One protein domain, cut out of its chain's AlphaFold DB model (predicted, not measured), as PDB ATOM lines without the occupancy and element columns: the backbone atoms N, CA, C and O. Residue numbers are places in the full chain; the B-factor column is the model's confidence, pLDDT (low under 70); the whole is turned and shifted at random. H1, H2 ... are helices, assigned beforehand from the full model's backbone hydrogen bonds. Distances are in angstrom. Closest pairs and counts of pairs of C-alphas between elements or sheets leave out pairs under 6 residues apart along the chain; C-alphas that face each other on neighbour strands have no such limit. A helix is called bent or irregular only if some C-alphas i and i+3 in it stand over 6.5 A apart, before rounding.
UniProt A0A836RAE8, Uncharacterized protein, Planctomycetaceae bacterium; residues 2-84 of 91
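This is residues 2 to 84 of the 91 residues of an uncharacterized protein of Planctomycetaceae bacterium (UniProt A0A836RAE8). A helical body with a helical arm: H1 and H2 pack together at a steep tilt, H3 leads away from them, and residues 72 to 84, of which 72 to 83 belong to H4, stick out from the body as the arm. A long loop, residues 15 to 26, joins H1 to H2. The printed part has 83 residues with four named helices, in the order H1, H2, H3, H4, and no named strand; its class is all helix. It is loose, with a radius of gyration of the C-alphas of 16.7 A, and elongated, spanning 51 by 30 by 19 A.

H1, residues 2 to 14, touches H2, residues 27 to 42, and the closest C-alphas, those of Ala 4 and Tyr 39, are 5.4 A apart. They run opposite ways at a steep tilt of 52 degrees. H2 only just touches H3, residues 51 to 60, with 3 pairs of C-alphas within 8 A; it does so with residues 28 to 33 alone. The closest C-alphas there are those of Asp 33 and Lys 51, 6.7 A apart, and the lines are about perpendicular at 90 degrees. H4, residues 68 to 83, is apart from H1, H2 and H3. H1 and H3 are apart too. Each O i to N i+4 pair is within hydrogen-bond range in H1 and H4, but 9 of 12 are in H2 and 0 of 6 in H3, where 6 of 7 O i to N i+3 pairs are.

H1 begins at C-alpha 2 (155.798, 244.261, 181.969) and is 18.3 A long. H2 is 21.1 A long and only just irregular: C-alphas 30 and 33 are 6.6 A apart. H3, 16.1 A, is irregular, with C-alphas 52 and 55 7.3 A apart. H4, 22.5 A, ends at C-alpha 83 (144.882, 276.476, 151.764).

The C-alphas farthest apart, Arg 14 and Ala 84, are 53.4 A apart. The printed part has no cut. The link H1 to H2 is long; the others are short. No printed residue is under 70 in pLDDT.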
ATOM      1  N   ASN A   2     154.973 245.299 182.616       93.06
ATOM      2  CA  ASN A   2     155.798 244.261 181.969       93.06
ATOM      3  C   ASN A   2     155.376 242.828 182.318       93.06
ATOM      4  O   ASN A   2     155.226 242.010 181.429       93.06
ATOM      5  N   GLU A   3     155.078 242.550 183.588       95.44
ATOM      6  CA  GLU A   3     154.581 241.231 184.004       95.44
ATOM      7  C   GLU A   3     153.288 240.814 183.278       95.44
ATOM      8  O   GLU A   3     153.167 239.678 182.843       95.44
ATOM      9  N   ALA A   4     152.331 241.734 183.112       94.81
ATOM     10  CA  ALA A   4     151.086 241.459 182.396       94.81
ATOM     11  C   ALA A   4     151.316 241.308 180.886       94.81
ATOM     12  O   ALA A   4     150.643 240.506 180.253       94.81
ATOM     13  N   VAL A   5     152.268 242.057 180.318       94.69
ATOM     14  CA  VAL A   5     152.695 241.909 178.917       94.69
ATOM     15  C   VAL A   5     153.235 240.497 178.695       94.69
ATOM     16  O   VAL A   5     152.659 239.759 177.903       94.69
ATOM     17  N   THR A   6     154.242 240.087 179.473       95.25
ATOM     18  CA  THR A   6     154.855 238.754 179.381       95.25
ATOM     19  C   THR A   6     153.832 237.638 179.589       95.25
ATOM     20  O   THR A   6     153.806 236.673 178.834       95.25
ATOM     21  N   GLU A   7     152.938 237.778 180.570       95.69
ATOM     22  CA  GLU A   7     151.899 236.779 180.840       95.69
ATOM     23  C   GLU A   7     150.969 236.560 179.636       95.69
ATOM     24  O   GLU A   7     150.644 235.419 179.303       95.69
ATOM     25  N   ILE A   8     150.550 237.639 178.966       95.12
ATOM     26  CA  ILE A   8     149.688 237.534 177.785       95.12
ATOM     27  C   ILE A   8     150.474 237.048 176.561       95.12
ATOM     28  O   ILE A   8     149.937 236.245 175.802       95.12
ATOM     29  N   GLU A   9     151.730 237.463 176.377       93.81
ATOM     30  CA  GLU A   9     152.596 236.948 175.303       93.81
ATOM     31  C   GLU A   9     152.766 235.427 175.402       93.81
ATOM     32  O   GLU A   9     152.485 234.709 174.440       93.81
ATOM     33  N   GLU A  10     153.122 234.917 176.585       94.12
ATOM     34  CA  GLU A  10     153.242 233.477 176.828       94.12
ATOM     35  C   GLU A  10     151.912 232.745 176.608       94.12
ATOM     36  O   GLU A  10     151.880 231.621 176.100       94.12
ATOM     37  N   ALA A  11     150.791 233.355 177.003       94.12
ATOM     38  CA  ALA A  11     149.473 232.774 176.784       94.12
ATOM     39  C   ALA A  11     149.132 232.680 175.288       94.12
ATOM     40  O   ALA A  11     148.623 231.648 174.850       94.12
ATOM     41  N   LEU A  12     149.427 233.714 174.493       92.12
ATOM     42  CA  LEU A  12     149.206 233.709 173.043       92.12
ATOM     43  C   LEU A  12     150.068 232.659 172.339       92.12
ATOM     44  O   LEU A  12     149.562 231.940 171.472       92.12
ATOM     45  N   GLU A  13     151.327 232.521 172.751       90.81
ATOM     46  CA  GLU A  13     152.234 231.497 172.235       90.81
ATOM     47  C   GLU A  13     151.717 230.086 172.548       90.81
ATOM     48  O   GLU A  13     151.567 229.265 171.641       90.81
ATOM     49  N   ARG A  14     151.331 229.820 173.805       92.06
ATOM     50  CA  ARG A  14     150.746 228.528 174.217       92.06
ATOM     51  C   ARG A  14     149.450 228.196 173.479       92.06
ATOM     52  O   ARG A  14     149.162 227.024 173.249       92.06
ATOM     53  N   LEU A  15     148.663 229.209 173.117       90.44
ATOM     54  CA  LEU A  15     147.428 229.055 172.345       90.44
ATOM     55  C   LEU A  15     147.668 228.937 170.829       90.44
ATOM     56  O   LEU A  15     146.701 228.821 170.079       90.44
ATOM     57  N   GLY A  16     148.925 228.975 170.369       87.06
ATOM     58  CA  GLY A  16     149.277 228.886 168.951       87.06
ATOM     59  C   GLY A  16     148.823 230.092 168.127       87.06
ATOM     60  O   GLY A  16     148.697 229.985 166.910       87.06
ATOM     61  N   LYS A  17     148.554 231.236 168.771       84.25
ATOM     62  CA  LYS A  17     148.102 232.470 168.106       84.25
ATOM     63  C   LYS A  17     149.247 233.325 167.554       84.25
ATOM     64  O   LYS A  17     148.986 234.324 166.893       84.25
ATOM     65  N   GLY A  18     150.494 232.927 167.804       84.19
ATOM     66  CA  GLY A  18     151.683 233.640 167.347       84.19
ATOM     67  C   GLY A  18     152.009 234.876 168.187       84.19
ATOM     68  O   GLY A  18     151.482 235.064 169.284       84.19
ATOM     69  N   SER A  19     152.921 235.703 167.672       86.88
ATOM     70  CA  SER A  19     153.396 236.908 168.352       86.88
ATOM     71  C   SER A  19     152.498 238.113 168.048       86.88
ATOM     72  O   SER A  19     152.183 238.343 166.875       86.88
ATOM     73  N   PRO A  20     152.152 238.947 169.048       86.62
ATOM     74  CA  PRO A  20     151.436 240.203 168.815       86.62
ATOM     75  C   PRO A  20     152.247 241.200 167.970       86.62
ATOM     76  O   PRO A  20     151.682 242.130 167.408       86.62
ATOM     77  N   TRP A  21     153.555 240.994 167.824       87.56
ATOM     78  CA  TRP A  21     154.450 241.859 167.052       87.56
ATOM     79  C   TRP A  21     154.592 241.435 165.580       87.56
ATOM     80  O   TRP A  21     155.300 242.086 164.821       87.56
ATOM     81  N   GLY A  22     153.936 240.341 165.168       80.25
ATOM     82  CA  GLY A  22     154.069 239.750 163.830       80.25
ATOM     83  C   GLY A  22     153.140 240.317 162.749       80.25
ATOM     84  O   GLY A  22     153.274 239.940 161.592       80.25
ATOM     85  N   GLY A  23     152.198 241.200 163.097       77.50
ATOM     86  CA  GLY A  23     151.297 241.868 162.142       77.50
ATOM     87  C   GLY A  23     150.016 241.107 161.765       77.50
ATOM     88  O   GLY A  23     149.045 241.738 161.357       77.50
ATOM     89  N   ASP A  24     149.953 239.790 161.980       82.00
ATOM     90  CA  ASP A  24     148.780 238.960 161.630       82.00
ATOM     91  C   ASP A  24     147.627 239.021 162.654       82.00
ATOM     92  O   ASP A  24     146.563 238.429 162.460       82.00
ATOM     93  N   MET A  25     147.826 239.728 163.767       86.62
ATOM     94  CA  MET A  25     146.887 239.803 164.884       86.62
ATOM     95  C   MET A  25     146.313 241.206 165.032       86.62
ATOM     96  O   MET A  25     147.011 242.211 164.887       86.62
ATOM     97  N   LYS A  26     145.045 241.296 165.438       89.31
ATOM     98  CA  LYS A  26     144.453 242.565 165.848       89.31
ATOM     99  C   LYS A  26     144.947 242.943 167.245       89.31
ATOM    100  O   LYS A  26     144.230 242.795 168.228       89.31
ATOM    101  N   VAL A  27     146.171 243.465 167.320       90.25
ATOM    102  CA  VAL A  27     146.909 243.760 168.565       90.25
ATOM    103  C   VAL A  27     146.087 244.560 169.579       90.25
ATOM    104  O   VAL A  27     146.141 244.292 170.774       90.25
ATOM    105  N   SER A  28     145.276 245.515 169.122       87.56
ATOM    106  CA  SER A  28     144.408 246.288 170.018       87.56
ATOM    107  C   SER A  28     143.411 245.416 170.791       87.56
ATOM    108  O   SER A  28     143.270 245.587 171.999       87.56
ATOM    109  N   ASP A  29     142.764 244.464 170.126       88.69
ATOM    110  CA  ASP A  29     141.685 243.665 170.721       88.69
ATOM    111  C   ASP A  29     142.221 242.375 171.345       88.69
ATOM    112  O   ASP A  29     141.825 241.991 172.444       88.69
ATOM    113  N   ASP A  30     143.138 241.711 170.647       89.00
ATOM    114  CA  ASP A  30     143.609 240.377 171.011       89.00
ATOM    115  C   ASP A  30     144.787 240.403 171.996       89.00
ATOM    116  O   ASP A  30     145.068 239.385 172.630       89.00
ATOM    117  N   PHE A  31     145.453 241.554 172.162       92.50
ATOM    118  CA  PHE A  31     146.638 241.688 173.014       92.50
ATOM    119  C   PHE A  31     146.553 242.832 174.035       92.50
ATOM    120  O   PHE A  31     146.631 242.587 175.237       92.50
ATOM    121  N   LEU A  32     146.349 244.080 173.605       93.19
ATOM    122  CA  LEU A  32     146.360 245.234 174.516       93.19
ATOM    123  C   LEU A  32     145.205 245.193 175.522       93.19
ATOM    124  O   LEU A  32     145.419 245.410 176.716       93.19
ATOM    125  N   ASP A  33     143.994 244.871 175.067       92.69
ATOM    126  CA  ASP A  33     142.817 244.719 175.930       92.69
ATOM    127  C   ASP A  33     143.043 243.719 177.090       92.69
ATOM    128  O   ASP A  33     142.794 244.085 178.252       92.69
ATOM    129  N   PRO A  34     143.521 242.478 176.851       93.81
ATOM    130  CA  PRO A  34     143.842 241.555 177.935       93.81
ATOM    131  C   PRO A  34     145.028 242.014 178.793       93.81
ATOM    132  O   PRO A  34     144.943 241.888 180.014       93.81
ATOM    133  N   VAL A  35     146.078 242.618 178.221       95.44
ATOM    134  CA  VAL A  35     147.222 243.139 178.996       95.44
ATOM    135  C   VAL A  35     146.772 244.192 180.008       95.44
ATOM    136  O   VAL A  35     147.093 244.085 181.196       95.44
ATOM    137  N   PHE A  36     145.998 245.194 179.579       95.12
ATOM    138  CA  PHE A  36     145.518 246.239 180.486       95.12
ATOM    139  C   PHE A  36     144.570 245.673 181.536       95.12
ATOM    140  O   PHE A  36     144.690 246.007 182.716       95.12
ATOM    141  N   ARG A  37     143.672 244.763 181.146       94.25
ATOM    142  CA  ARG A  37     142.786 244.087 182.097       94.25
ATOM    143  C   ARG A  37     143.584 243.370 183.186       94.25
ATOM    144  O   ARG A  37     143.326 243.617 184.362       94.25
ATOM    145  N   THR A  38     144.562 242.548 182.809       94.88
ATOM    146  CA  THR A  38     145.418 241.813 183.748       94.88
ATOM    147  C   THR A  38     146.226 242.769 184.624       94.88
ATOM    148  O   THR A  38     146.258 242.616 185.843       94.88
ATOM    149  N   TYR A  39     146.821 243.812 184.042       96.38
ATOM    150  CA  TYR A  39     147.591 244.809 184.786       96.38
ATOM    151  C   TYR A  39     146.758 245.514 185.868       96.38
ATOM    152  O   TYR A  39     147.155 245.530 187.035       96.38
ATOM    153  N   PHE A  40     145.587 246.056 185.519       95.38
ATOM    154  CA  PHE A  40     144.728 246.750 186.483       95.38
ATOM    155  C   PHE A  40     144.113 245.793 187.516       95.38
ATOM    156  O   PHE A  40     143.997 246.157 188.688       95.38
ATOM    157  N   GLN A  41     143.809 244.547 187.131       94.94
ATOM    158  CA  GLN A  41     143.376 243.507 188.069       94.94
ATOM    159  C   GLN A  41     144.447 243.195 189.119       94.94
ATOM    160  O   GLN A  41     144.125 243.154 190.308       94.94
ATOM    161  N   LYS A  42     145.719 243.040 188.720       94.31
ATOM    162  CA  LYS A  42     146.833 242.823 189.663       94.31
ATOM    163  C   LYS A  42     147.004 244.000 190.627       94.31
ATOM    164  O   LYS A  42     147.267 243.791 191.808       94.31
ATOM    165  N   LEU A  43     146.773 245.223 190.151       95.25
ATOM    166  CA  LEU A  43     146.779 246.431 190.983       95.25
ATOM    167  C   LEU A  43     145.520 246.605 191.847       95.25
ATOM    168  O   LEU A  43     145.487 247.506 192.682       95.25
ATOM    169  N   ARG A  44     144.493 245.760 191.672       95.00
ATOM    170  CA  ARG A  44     143.169 245.890 192.306       95.00
ATOM    171  C   ARG A  44     142.504 247.243 192.028       95.00
ATOM    172  O   ARG A  44     141.805 247.791 192.879       95.00
ATOM    173  N   LEU A  45     142.720 247.770 190.827       94.31
ATOM    174  CA  LEU A  45     142.159 249.029 190.353       94.31
ATOM    175  C   LEU A  45     141.153 248.774 189.221       94.31
ATOM    176  O   LEU A  45     141.255 247.767 188.515       94.31
ATOM    177  N   PRO A  46     140.178 249.676 189.015       91.88
ATOM    178  CA  PRO A  46     139.345 249.629 187.820       91.88
ATOM    179  C   PRO A  46     140.213 249.794 186.566       91.88
ATOM    180  O   PRO A  46     141.177 250.561 186.572       91.88
ATOM    181  N   ASN A  47     139.862 249.100 185.479       90.81
ATOM    182  CA  ASN A  47     140.564 249.273 184.208       90.81
ATOM    183  C   ASN A  47     140.261 250.664 183.634       90.81
ATOM    184  O   ASN A  47     139.172 250.906 183.110       90.81
ATOM    185  N   LEU A  48     141.236 251.564 183.733       89.56
ATOM    186  CA  LEU A  48     141.161 252.907 183.156       89.56
ATOM    187  C   LEU A  48     141.535 252.917 181.672       89.56
ATOM    188  O   LEU A  48     141.210 253.866 180.962       89.56
ATOM    189  N   MET A  49     142.169 251.850 181.189       90.06
ATOM    190  CA  MET A  49     142.682 251.738 179.833       90.06
ATOM    191  C   MET A  49     141.829 250.778 179.005       90.06
ATOM    192  O   MET A  49     142.249 249.701 178.589       90.06
ATOM    193  N   ALA A  50     140.574 251.176 178.805       87.44
ATOM    194  CA  ALA A  50     139.697 250.543 177.829       87.44
ATOM    195  C   ALA A  50     140.086 250.977 176.409       87.44
ATOM    196  O   ALA A  50     140.599 252.078 176.228       87.44
ATOM    197  N   LYS A  51     139.731 250.181 175.394       84.75
ATOM    198  CA  LYS A  51     139.990 250.465 173.971       84.75
ATOM    199  C   LYS A  51     139.696 251.904 173.525       84.75
ATOM    200  O   LYS A  51     140.446 252.479 172.742       84.75
ATOM    201  N   LYS A  52     138.636 252.522 174.058       88.75
ATOM    202  CA  LYS A  52     138.287 253.928 173.776       88.75
ATOM    203  C   LYS A  52     139.368 254.940 174.182       88.75
ATOM    204  O   LYS A  52     139.368 256.028 173.632       88.75
ATOM    205  N   ASN A  53     140.259 254.583 175.106       91.19
ATOM    206  CA  ASN A  53     141.325 255.426 175.648       91.19
ATOM    207  C   ASN A  53     142.702 255.093 175.046       91.19
ATOM    208  O   ASN A  53     143.696 255.705 175.416       91.19
ATOM    209  N   PHE A  54     142.798 254.159 174.091       90.31
ATOM    210  CA  PHE A  54     144.087 253.806 173.479       90.31
ATOM    211  C   PHE A  54     144.730 254.957 172.703       90.31
ATOM    212  O   PHE A  54     145.942 254.946 172.517       90.31
ATOM    213  N   TYR A  55     143.969 255.991 172.327       89.25
ATOM    214  CA  TYR A  55     144.541 257.219 171.768       89.25
ATOM    215  C   TYR A  55     145.541 257.890 172.727       89.25
ATOM    216  O   TYR A  55     146.407 258.636 172.281       89.25
ATOM    217  N   GLU A  56     145.457 257.635 174.038       91.75
ATOM    218  CA  GLU A  56     146.431 258.157 175.000       91.75
ATOM    219  C   GLU A  56     147.811 257.512 174.828       91.75
ATOM    220  O   GLU A  56     148.808 258.160 175.131       91.75
ATOM    221  N   LEU A  57     147.889 256.290 174.277       89.00
ATOM    222  CA  LEU A  57     149.160 255.602 174.013       89.00
ATOM    223  C   LEU A  57     150.002 256.324 172.966       89.00
ATOM    224  O   LEU A  57     151.222 256.337 173.075       89.00
ATOM    225  N   VAL A  58     149.348 256.983 172.005       87.44
ATOM    226  CA  VAL A  58     150.012 257.744 170.937       87.44
ATOM    227  C   VAL A  58     150.941 258.817 171.512       87.44
ATOM    228  O   VAL A  58     151.971 259.111 170.926       87.44
ATOM    229  N   ARG A  59     150.634 259.358 172.699       89.25
ATOM    230  CA  ARG A  59     151.453 260.387 173.363       89.25
ATOM    231  C   ARG A  59     152.813 259.882 173.850       89.25
ATOM    232  O   ARG A  59     153.645 260.701 174.225       89.25
ATOM    233  N   TYR A  60     153.002 258.568 173.912       89.94
ATOM    234  CA  TYR A  60     154.230 257.933 174.385       89.94
ATOM    235  C   TYR A  60     155.060 257.329 173.248       89.94
ATOM    236  O   TYR A  60     156.119 256.772 173.521       89.94
ATOM    237  N   VAL A  61     154.584 257.421 172.002       88.12
ATOM    238  CA  VAL A  61     155.313 256.943 170.822       88.12
ATOM    239  C   VAL A  61     156.299 258.033 170.387       88.12
ATOM    240  O   VAL A  61     155.868 259.173 170.200       88.12
ATOM    241  N   PRO A  62     157.600 257.727 170.244       90.69
ATOM    242  CA  PRO A  62     158.567 258.647 169.655       90.69
ATOM    243  C   PRO A  62     158.187 259.033 168.219       90.69
ATOM    244  O   PRO A  62     157.724 258.196 167.446       90.69
ATOM    245  N   ASP A  63     158.412 260.292 167.835       86.50
ATOM    246  CA  ASP A  63     158.039 260.798 166.506       86.50
ATOM    247  C   ASP A  63     158.704 260.025 165.350       86.50
ATOM    248  O   ASP A  63     158.161 259.976 164.243       86.50
ATOM    249  N   ASP A  64     159.888 259.457 165.578       88.50
ATOM    250  CA  ASP A  64     160.657 258.662 164.619       88.50
ATOM    251  C   ASP A  64     160.158 257.217 164.472       88.50
ATOM    252  O   ASP A  64     160.467 256.572 163.472       88.50
ATOM    253  N   GLU A  65     159.338 256.735 165.407       89.00
ATOM    254  CA  GLU A  65     158.654 255.438 165.316       89.00
ATOM    255  C   GLU A  65     157.266 255.540 164.661       89.00
ATOM    256  O   GLU A  65     156.639 254.524 164.356       89.00
ATOM    257  N   ILE A  66     156.768 256.758 164.420       87.19
ATOM    258  CA  ILE A  66     155.522 256.967 163.680       87.19
ATOM    259  C   ILE A  66     155.765 256.656 162.203       87.19
ATOM    260  O   ILE A  66     156.611 257.277 161.556       87.19
ATOM    261  N   ASP A  67     154.966 255.735 161.665       89.69
ATOM    262  CA  ASP A  67     155.027 255.340 160.260       89.69
ATOM    263  C   ASP A  67     154.946 256.558 159.322       89.69
ATOM    264  O   ASP A  67     154.144 257.484 159.515       89.69
ATOM    265  N   VAL A  68     155.791 256.547 158.289       92.00
ATOM    266  CA  VAL A  68     155.884 257.621 157.297       92.00
ATOM    267  C   VAL A  68     154.542 257.895 156.623       92.00
ATOM    268  O   VAL A  68     154.214 259.058 156.402       92.00
ATOM    269  N   GLU A  69     153.719 256.870 156.384       93.12
ATOM    270  CA  GLU A  69     152.397 257.041 155.787       93.12
ATOM    271  C   GLU A  69     151.516 257.937 156.667       93.12
ATOM    272  O   GLU A  69     150.857 258.850 156.167       93.12
ATOM    273  N   ILE A  70     151.532 257.733 157.988       91.12
ATOM    274  CA  ILE A  70     150.740 258.534 158.930       91.12
ATOM    275  C   ILE A  70     151.191 259.993 158.893       91.12
ATOM    276  O   ILE A  70     150.349 260.892 158.812       91.12
ATOM    277  N   ARG A  71     152.507 260.230 158.895       90.25
ATOM    278  CA  ARG A  71     153.086 261.575 158.785       90.25
ATOM    279  C   ARG A  71     152.637 262.266 157.499       90.25
ATOM    280  O   ARG A  71     152.091 263.365 157.559       90.25
ATOM    281  N   GLU A  72     152.762 261.591 156.359       94.88
ATOM    282  CA  GLU A  72     152.351 262.119 155.054       94.88
ATOM    283  C   GLU A  72     150.861 262.489 155.011       94.88
ATOM    284  O   GLU A  72     150.490 263.533 154.465       94.88
ATOM    285  N   LYS A  73     149.981 261.660 155.593       95.44
ATOM    286  CA  LYS A  73     148.543 261.976 155.645       95.44
ATOM    287  C   LYS A  73     148.255 263.178 156.537       95.44
ATOM    288  O   LYS A  73     147.434 264.017 156.161       95.44
ATOM    289  N   LEU A  74     148.904 263.276 157.696       92.62
ATOM    290  CA  LEU A  74     148.736 264.416 158.599       92.62
ATOM    291  C   LEU A  74     149.219 265.716 157.944       92.62
ATOM    292  O   LEU A  74     148.499 266.715 157.986       92.62
ATOM    293  N   ASP A  75     150.357 265.686 157.251       94.31
ATOM    294  CA  ASP A  75     150.882 266.834 156.507       94.31
ATOM    295  C   ASP A  75     149.924 267.275 155.388       94.31
ATOM    296  O   ASP A  75     149.648 268.467 155.227       94.31
ATOM    297  N   ALA A  76     149.336 266.325 154.652       95.38
ATOM    298  CA  ALA A  76     148.342 266.621 153.618       95.38
ATOM    299  C   ALA A  76     147.072 267.283 154.187       95.38
ATOM    300  O   ALA A  76     146.514 268.201 153.571       95.38
ATOM    301  N   ILE A  77     146.621 266.853 155.370       95.19
ATOM    302  CA  ILE A  77     145.492 267.477 156.077       95.19
ATOM    303  C   ILE A  77     145.839 268.918 156.458       95.19
ATOM    304  O   ILE A  77     145.040 269.822 156.201       95.19
ATOM    305  N   VAL A  78     147.030 269.153 157.018       95.31
ATOM    306  CA  VAL A  78     147.493 270.496 157.396       95.31
ATOM    307  C   VAL A  78     147.580 271.406 156.172       95.31
ATOM    308  O   VAL A  78     147.016 272.498 156.189       95.31
ATOM    309  N   ALA A  79     148.196 270.944 155.082       95.31
ATOM    310  CA  ALA A  79     148.301 271.707 153.838       95.31
ATOM    311  C   ALA A  79     146.919 272.081 153.275       95.31
ATOM    312  O   ALA A  79     146.684 273.227 152.879       95.31
ATOM    313  N   THR A  80     145.975 271.135 153.305       95.19
ATOM    314  CA  THR A  80     144.591 271.373 152.882       95.19
ATOM    315  C   THR A  80     143.935 272.441 153.752       95.19
ATOM    316  O   THR A  80     143.407 273.417 153.219       95.19
ATOM    317  N   ALA A  81     144.025 272.313 155.078       93.38
ATOM    318  CA  ALA A  81     143.452 273.270 156.021       93.38
ATOM    319  C   ALA A  81     144.052 274.678 155.869       93.38
ATOM    320  O   ALA A  81     143.314 275.659 155.889       93.38
ATOM    321  N   SER A  82     145.366 274.794 155.652       92.44
ATOM    322  CA  SER A  82     146.039 276.080 155.424       92.44
ATOM    323  C   SER A  82     145.646 276.750 154.103       92.44
ATOM    324  O   SER A  82     145.646 277.975 154.013       92.44
ATOM    325  N   SER A  83     145.315 275.966 153.075       90.69
ATOM    326  CA  SER A  83     144.882 276.476 151.764       90.69
ATOM    327  C   SER A  83     143.376 276.754 151.673       90.69
ATOM    328  O   SER A  83     142.913 277.396 150.725       90.69
ATOM    329  N   ALA A  84     142.603 276.289 152.659       88.62
ATOM    330  CA  ALA A  84     141.160 276.432 152.679       88.62
ATOM    331  C   ALA A  84     140.764 277.905 152.858       88.62
ATOM    332  O   ALA A  84     141.113 278.557 153.841       88.62
TER     333      ALA A  84